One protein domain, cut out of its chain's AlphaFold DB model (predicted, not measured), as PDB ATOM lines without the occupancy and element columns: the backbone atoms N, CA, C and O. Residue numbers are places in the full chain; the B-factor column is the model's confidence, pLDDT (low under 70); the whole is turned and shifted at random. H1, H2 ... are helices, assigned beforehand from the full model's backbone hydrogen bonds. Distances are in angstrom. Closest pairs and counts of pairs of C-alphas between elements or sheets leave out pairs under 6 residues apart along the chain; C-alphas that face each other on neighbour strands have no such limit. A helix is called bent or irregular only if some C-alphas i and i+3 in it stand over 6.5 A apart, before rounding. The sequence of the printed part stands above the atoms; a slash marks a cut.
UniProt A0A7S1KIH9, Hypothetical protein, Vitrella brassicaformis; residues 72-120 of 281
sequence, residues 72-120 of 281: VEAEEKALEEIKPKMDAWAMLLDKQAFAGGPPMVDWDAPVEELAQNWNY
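AT A GLANCE: This is residues 72 to 120 of the 281 residues of the protein "Hypothetical protein" of Vitrella brassicaformis (UniProt A0A7S1KIH9). An open hook: one long, bent helix, H1, makes the shank, and after it a long loop, residues 99 to 110, swings away and leads to a short helix, H2, off to one side with a gap between the helices. The printed part has 49 residues, with H1 then H2 along it and no named strand; its class is all helix. It is only just loose, close to extended, with a radius of gyration of the C-alphas of 14.4 A, and only just flat, spanning 41 by 27 by 11 A.

IN THESE COORDINATES: H1, residues 72 to 98, was assigned as one helix by its hydrogen bonds but is bent: C-alphas 81 and 84 are 6.8 A apart. Arm H1a, residues 72 to 81, starts at C-alpha 72 (-20.594, -16.159, 21.040) and measures 14.3 A from first to last C-alpha; arm H1b, residues 84 to 98, measures 20.8 A. H2, residues 111 to 118, ends at C-alpha 118 (-41.330, -19.856, -2.457).

HOW THE PARTS SIT: H1a and H1b stand at a steep tilt of 41 degrees. H2 is apart from both arms. In H1a, H1b and H2 every O i to N i+4 pair is within hydrogen-bond range.

THE WHOLE: The C-alphas farthest apart, of Val 72 and Asp 108, are 42.6 A apart. The printed part has no cut, and the link from H1 to H2 is long. Residues 101 to 109 and 111 to 120 have pLDDT under 70.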
ATOM      1  N   VAL A  72     -21.044 -16.929  22.208       78.19
ATOM      2  CA  VAL A  72     -20.594 -16.159  21.040       78.19
ATOM      3  C   VAL A  72     -19.982 -17.074  19.975       78.19
ATOM      4  O   VAL A  72     -20.192 -16.849  18.786       78.19
ATOM      5  N   GLU A  73     -19.290 -18.143  20.383       80.62
ATOM      6  CA  GLU A  73     -18.657 -19.090  19.457       80.62
ATOM      7  C   GLU A  73     -19.705 -19.898  18.681       80.62
ATOM      8  O   GLU A  73     -19.570 -20.116  17.472       80.62
ATOM      9  N   ALA A  74     -20.787 -20.315  19.347       82.94
ATOM     10  CA  ALA A  74     -21.891 -21.004  18.686       82.94
ATOM     11  C   ALA A  74     -22.617 -20.100  17.673       82.94
ATOM     12  O   ALA A  74     -23.027 -20.573  16.609       82.94
ATOM     13  N   GLU A  75     -22.760 -18.809  17.973       79.19
ATOM     14  CA  GLU A  75     -23.394 -17.844  17.067       79.19
ATOM     15  C   GLU A  75     -22.519 -17.487  15.875       79.19
ATOM     16  O   GLU A  75     -23.015 -17.443  14.750       79.19
ATOM     17  N   GLU A  76     -21.219 -17.294  16.095       84.31
ATOM     18  CA  GLU A  76     -20.259 -17.061  15.020       84.31
ATOM     19  C   GLU A  76     -20.228 -18.252  14.057       84.31
ATOM     20  O   GLU A  76     -20.319 -18.073  12.841       84.31
ATOM     21  N   LYS A  77     -20.243 -19.481  14.588       89.31
ATOM     22  CA  LYS A  77     -20.331 -20.693  13.771       89.31
ATOM     23  C   LYS A  77     -21.634 -20.769  12.969       89.31
ATOM     24  O   LYS A  77     -21.611 -21.112  11.787       89.31
ATOM     25  N   ALA A  78     -22.772 -20.432  13.575       82.81
ATOM     26  CA  ALA A  78     -24.046 -20.378  12.859       82.81
ATOM     27  C   ALA A  78     -24.029 -19.308  11.750       82.81
ATOM     28  O   ALA A  78     -24.570 -19.525  10.663       82.81
ATOM     29  N   LEU A  79     -23.371 -18.171  11.993       81.00
ATOM     30  CA  LEU A  79     -23.200 -17.114  11.003       81.00
ATOM     31  C   LEU A  79     -22.312 -17.574   9.837       81.00
ATOM     32  O   LEU A  79     -22.656 -17.327   8.680       81.00
ATOM     33  N   GLU A  80     -21.217 -18.288  10.113       87.06
ATOM     34  CA  GLU A  80     -20.357 -18.884   9.083       87.06
ATOM     35  C   GLU A  80     -21.109 -19.895   8.208       87.06
ATOM     36  O   GLU A  80     -20.918 -19.907   6.990       87.06
ATOM     37  N   GLU A  81     -22.008 -20.695   8.786       87.19
ATOM     38  CA  GLU A  81     -22.849 -21.638   8.034       87.19
ATOM     39  C   GLU A  81     -23.879 -20.931   7.130       87.19
ATOM     40  O   GLU A  81     -24.246 -21.443   6.066       87.19
ATOM     41  N   ILE A  82     -24.353 -19.747   7.529       82.62
ATOM     42  CA  ILE A  82     -25.342 -18.959   6.777       82.62
ATOM     43  C   ILE A  82     -24.682 -18.114   5.681       82.62
ATOM     44  O   ILE A  82     -25.258 -17.951   4.601       82.62
ATOM     45  N   LYS A  83     -23.468 -17.614   5.916       85.94
ATOM     46  CA  LYS A  83     -22.717 -16.754   4.994       85.94
ATOM     47  C   LYS A  83     -22.684 -17.240   3.532       85.94
ATOM     48  O   LYS A  83     -23.059 -16.452   2.664       85.94
ATOM     49  N   PRO A  84     -22.371 -18.513   3.208       88.50
ATOM     50  CA  PRO A  84     -22.371 -18.970   1.816       88.50
ATOM     51  C   PRO A  84     -23.759 -18.917   1.158       88.50
ATOM     52  O   PRO A  84     -23.856 -18.740  -0.054       88.50
ATOM     53  N   LYS A  85     -24.846 -19.032   1.935       82.94
ATOM     54  CA  LYS A  85     -26.217 -18.884   1.419       82.94
ATOM     55  C   LYS A  85     -26.536 -17.422   1.108       82.94
ATOM     56  O   LYS A  85     -27.183 -17.152   0.099       82.94
ATOM     57  N   MET A  86     -26.063 -16.493   1.941       74.00
ATOM     58  CA  MET A  86     -26.184 -15.055   1.680       74.00
ATOM     59  C   MET A  86     -25.414 -14.651   0.423       74.00
ATOM     60  O   MET A  86     -25.967 -13.951  -0.421       74.00
ATOM     61  N   ASP A  87     -24.187 -15.148   0.261       84.00
ATOM     62  CA  ASP A  87     -23.366 -14.881  -0.922       84.00
ATOM     63  C   ASP A  87     -24.019 -15.447  -2.191       84.00
ATOM     64  O   ASP A  87     -24.123 -14.757  -3.206       84.00
ATOM     65  N   ALA A  88     -24.544 -16.677  -2.130       78.12
ATOM     66  CA  ALA A  88     -25.278 -17.277  -3.242       78.12
ATOM     67  C   ALA A  88     -26.526 -16.461  -3.619       78.12
ATOM     68  O   ALA A  88     -26.808 -16.264  -4.803       78.12
ATOM     69  N   TRP A  89     -27.259 -15.953  -2.627       74.31
ATOM     70  CA  TRP A  89     -28.431 -15.112  -2.856       74.31
ATOM     71  C   TRP A  89     -28.067 -13.745  -3.449       74.31
ATOM     72  O   TRP A  89     -28.703 -13.306  -4.407       74.31
ATOM     73  N   ALA A  90     -27.004 -13.106  -2.956       75.62
ATOM     74  CA  ALA A  90     -26.484 -11.861  -3.517       75.62
ATOM     75  C   ALA A  90     -26.045 -12.043  -4.980       75.62
ATOM     76  O   ALA A  90     -26.407 -11.243  -5.840       75.62
ATOM     77  N   MET A  91     -25.365 -13.151  -5.301       80.56
ATOM     78  CA  MET A  91     -25.010 -13.488  -6.684       80.56
ATOM     79  C   MET A  91     -26.237 -13.687  -7.584       80.56
ATOM     80  O   MET A  91     -26.194 -13.339  -8.766       80.56
ATOM     81  N   LEU A  92     -27.323 -14.269  -7.066       73.12
ATOM     82  CA  LEU A  92     -28.573 -14.422  -7.815       73.12
ATOM     83  C   LEU A  92     -29.240 -13.068  -8.081       73.12
ATOM     84  O   LEU A  92     -29.692 -12.831  -9.200       73.12
ATOM     85  N   LEU A  93     -29.238 -12.168  -7.096       75.19
ATOM     86  CA  LEU A  93     -29.708 -10.790  -7.255       75.19
ATOM     87  C   LEU A  93     -28.899 -10.011  -8.294       75.19
ATOM     88  O   LEU A  93     -29.487  -9.352  -9.148       75.19
ATOM     89  N   ASP A  94     -27.570 -10.123  -8.273       78.75
ATOM     90  CA  ASP A  94     -26.701  -9.465  -9.254       78.75
ATOM     91  C   ASP A  94     -26.932 -10.009 -10.665       78.75
ATOM     92  O   ASP A  94     -27.028  -9.243 -11.625       78.75
ATOM     93  N   LYS A  95     -27.096 -11.331 -10.805       75.19
ATOM     94  CA  LYS A  95     -27.481 -11.950 -12.083       75.19
ATOM     95  C   LYS A  95     -28.834 -11.444 -12.569       75.19
ATOM     96  O   LYS A  95     -28.985 -11.166 -13.756       75.19
ATOM     97  N   GLN A  96     -29.803 -11.311 -11.668       71.88
ATOM     98  CA  GLN A  96     -31.125 -10.788 -11.987       71.88
ATOM     99  C   GLN A  96     -31.053  -9.323 -12.445       71.88
ATOM    100  O   GLN A  96     -31.650  -8.962 -13.461       71.88
ATOM    101  N   ALA A  97     -30.285  -8.491 -11.737       74.56
ATOM    102  CA  ALA A  97     -30.062  -7.097 -12.097       74.56
ATOM    103  C   ALA A  97     -29.354  -6.969 -13.456       74.56
ATOM    104  O   ALA A  97     -29.769  -6.168 -14.293       74.56
ATOM    105  N   PHE A  98     -28.338  -7.800 -13.711       80.12
ATOM    106  CA  PHE A  98     -27.619  -7.848 -14.986       80.12
ATOM    107  C   PHE A  98     -28.516  -8.298 -16.151       80.12
ATOM    108  O   PHE A  98     -28.411  -7.761 -17.251       80.12
ATOM    109  N   ALA A  99     -29.432  -9.241 -15.911       79.75
ATOM    110  CA  ALA A  99     -30.411  -9.707 -16.894       79.75
ATOM    111  C   ALA A  99     -31.551  -8.700 -17.163       79.75
ATOM    112  O   ALA A  99     -32.383  -8.939 -18.037       79.75
ATOM    113  N   GLY A 100     -31.595  -7.574 -16.438       72.38
ATOM    114  CA  GLY A 100     -32.540  -6.481 -16.676       72.38
ATOM    115  C   GLY A 100     -34.005  -6.816 -16.373       72.38
ATOM    116  O   GLY A 100     -34.886  -6.174 -16.946       72.38
ATOM    117  N   GLY A 101     -34.285  -7.809 -15.513       61.59
ATOM    118  CA  GLY A 101     -35.627  -8.390 -15.379       61.59
ATOM    119  C   GLY A 101     -36.161  -8.604 -13.948       61.59
ATOM    120  O   GLY A 101     -35.395  -8.625 -12.980       61.59
ATOM    121  N   PRO A 102     -37.495  -8.791 -13.800       57.97
ATOM    122  CA  PRO A 102     -38.127  -9.310 -12.579       57.97
ATOM    123  C   PRO A 102     -37.559 -10.697 -12.208       57.97
ATOM    124  O   PRO A 102     -36.887 -11.305 -13.041       57.97
ATOM    125  N   PRO A 103     -37.798 -11.210 -10.985       57.19
ATOM    126  CA  PRO A 103     -37.143 -12.424 -10.498       57.19
ATOM    127  C   PRO A 103     -37.308 -13.588 -11.473       57.19
ATOM    128  O   PRO A 103     -38.416 -13.886 -11.920       57.19
ATOM    129  N   MET A 104     -36.183 -14.230 -11.797       53.47
ATOM    130  CA  MET A 104     -36.141 -15.428 -12.628       53.47
ATOM    131  C   MET A 104     -36.687 -16.589 -11.798       53.47
ATOM    132  O   MET A 104     -35.953 -17.269 -11.087       53.47
ATOM    133  N   VAL A 105     -38.005 -16.760 -11.843       56.16
ATOM    134  CA  VAL A 105     -38.650 -18.010 -11.457       56.16
ATOM    135  C   VAL A 105     -38.415 -18.967 -12.618       56.16
ATOM    136  O   VAL A 105     -38.823 -18.677 -13.743       56.16
ATOM    137  N   ASP A 106     -37.703 -20.061 -12.367       57.34
ATOM    138  CA  ASP A 106     -37.518 -21.103 -13.372       57.34
ATOM    139  C   ASP A 106     -38.839 -21.862 -13.533       57.34
ATOM    140  O   ASP A 106     -39.161 -22.750 -12.753       57.34
ATOM    141  N   TRP A 107     -39.668 -21.444 -14.491       55.78
ATOM    142  CA  TRP A 107     -41.022 -21.982 -14.681       55.78
ATOM    143  C   TRP A 107     -41.046 -23.463 -15.066       55.78
ATOM    144  O   TRP A 107     -42.093 -24.098 -14.936       55.78
ATOM    145  N   ASP A 108     -39.909 -23.993 -15.512       63.31
ATOM    146  CA  ASP A 108     -39.743 -25.397 -15.873       63.31
ATOM    147  C   ASP A 108     -39.232 -26.248 -14.698       63.31
ATOM    148  O   ASP A 108     -39.190 -27.478 -14.803       63.31
ATOM    149  N   ALA A 109     -38.875 -25.626 -13.567       69.06
ATOM    150  CA  ALA A 109     -38.547 -26.361 -12.357       69.06
ATOM    151  C   ALA A 109     -39.797 -27.105 -11.849       69.06
ATOM    152  O   ALA A 109     -40.906 -26.553 -11.868       69.06
ATOM    153  N   PRO A 110     -39.664 -28.368 -11.403       77.88
ATOM    154  CA  PRO A 110     -40.779 -29.123 -10.853       77.88
ATOM    155  C   PRO A 110     -41.483 -28.323  -9.749       77.88
ATOM    156  O   PRO A 110     -40.856 -27.585  -8.985       77.88
ATOM    157  N   VAL A 111     -42.810 -28.450  -9.676       64.12
ATOM    158  CA  VAL A 111     -43.671 -27.663  -8.774       64.12
ATOM    159  C   VAL A 111     -43.208 -27.775  -7.317       64.12
ATOM    160  O   VAL A 111     -43.343 -26.821  -6.552       64.12
ATOM    161  N   GLU A 112     -42.610 -28.904  -6.944       64.25
ATOM    162  CA  GLU A 112     -41.985 -29.149  -5.647       64.25
ATOM    163  C   GLU A 112     -40.782 -28.225  -5.372       64.25
ATOM    164  O   GLU A 112     -40.646 -27.710  -4.264       64.25
ATOM    165  N   GLU A 113     -39.948 -27.952  -6.374       57.84
ATOM    166  CA  GLU A 113     -38.751 -27.103  -6.285       57.84
ATOM    167  C   GLU A 113     -39.125 -25.609  -6.305       57.84
ATOM    168  O   GLU A 113     -38.585 -24.798  -5.547       57.84
ATOM    169  N   LEU A 114     -40.161 -25.253  -7.072       52.78
ATOM    170  CA  LEU A 114     -40.783 -23.925  -7.028       52.78
ATOM    171  C   LEU A 114     -41.460 -23.649  -5.684       52.78
ATOM    172  O   LEU A 114     -41.330 -22.554  -5.136       52.78
ATOM    173  N   ALA A 115     -42.142 -24.646  -5.118       55.59
ATOM    174  CA  ALA A 115     -42.748 -24.554  -3.797       55.59
ATOM    175  C   ALA A 115     -41.699 -24.463  -2.681       55.59
ATOM    176  O   ALA A 115     -41.966 -23.805  -1.677       55.59
ATOM    177  N   GLN A 116     -40.519 -25.071  -2.842       52.66
ATOM    178  CA  GLN A 116     -39.385 -24.921  -1.922       52.66
ATOM    179  C   GLN A 116     -38.746 -23.527  -2.023       52.66
ATOM    180  O   GLN A 116     -38.514 -22.898  -0.991       52.66
ATOM    181  N   ASN A 117     -38.561 -22.992  -3.234       48.28
ATOM    182  CA  ASN A 117     -38.044 -21.634  -3.446       48.28
ATOM    183  C   ASN A 117     -39.012 -20.534  -2.973       48.28
ATOM    184  O   ASN A 117     -38.567 -19.488  -2.499       48.28
ATOM    185  N   TRP A 118     -40.330 -20.766  -3.035       43.81
ATOM    186  CA  TRP A 118     -41.330 -19.856  -2.457       43.81
ATOM    187  C   TRP A 118     -41.499 -20.013  -0.935       43.81
ATOM    188  O   TRP A 118     -41.952 -19.078  -0.272       43.81
ATOM    189  N   ASN A 119     -41.122 -21.157  -0.352       42.28
ATOM    190  CA  ASN A 119     -41.248 -21.449   1.081       42.28
ATOM    191  C   ASN A 119     -39.961 -21.175   1.876       42.28
ATOM    192  O   ASN A 119     -39.580 -21.960   2.744       42.28
ATOM    193  N   TYR A 120     -39.377 -19.982   1.743       41.44
ATOM    194  CA  TYR A 120     -38.432 -19.496   2.766       41.44
ATOM    195  C   TYR A 120     -39.078 -19.344   4.166       41.44
ATOM    196  O   TYR A 120     -38.381 -19.119   5.151       41.44
TER     197      TYR A 120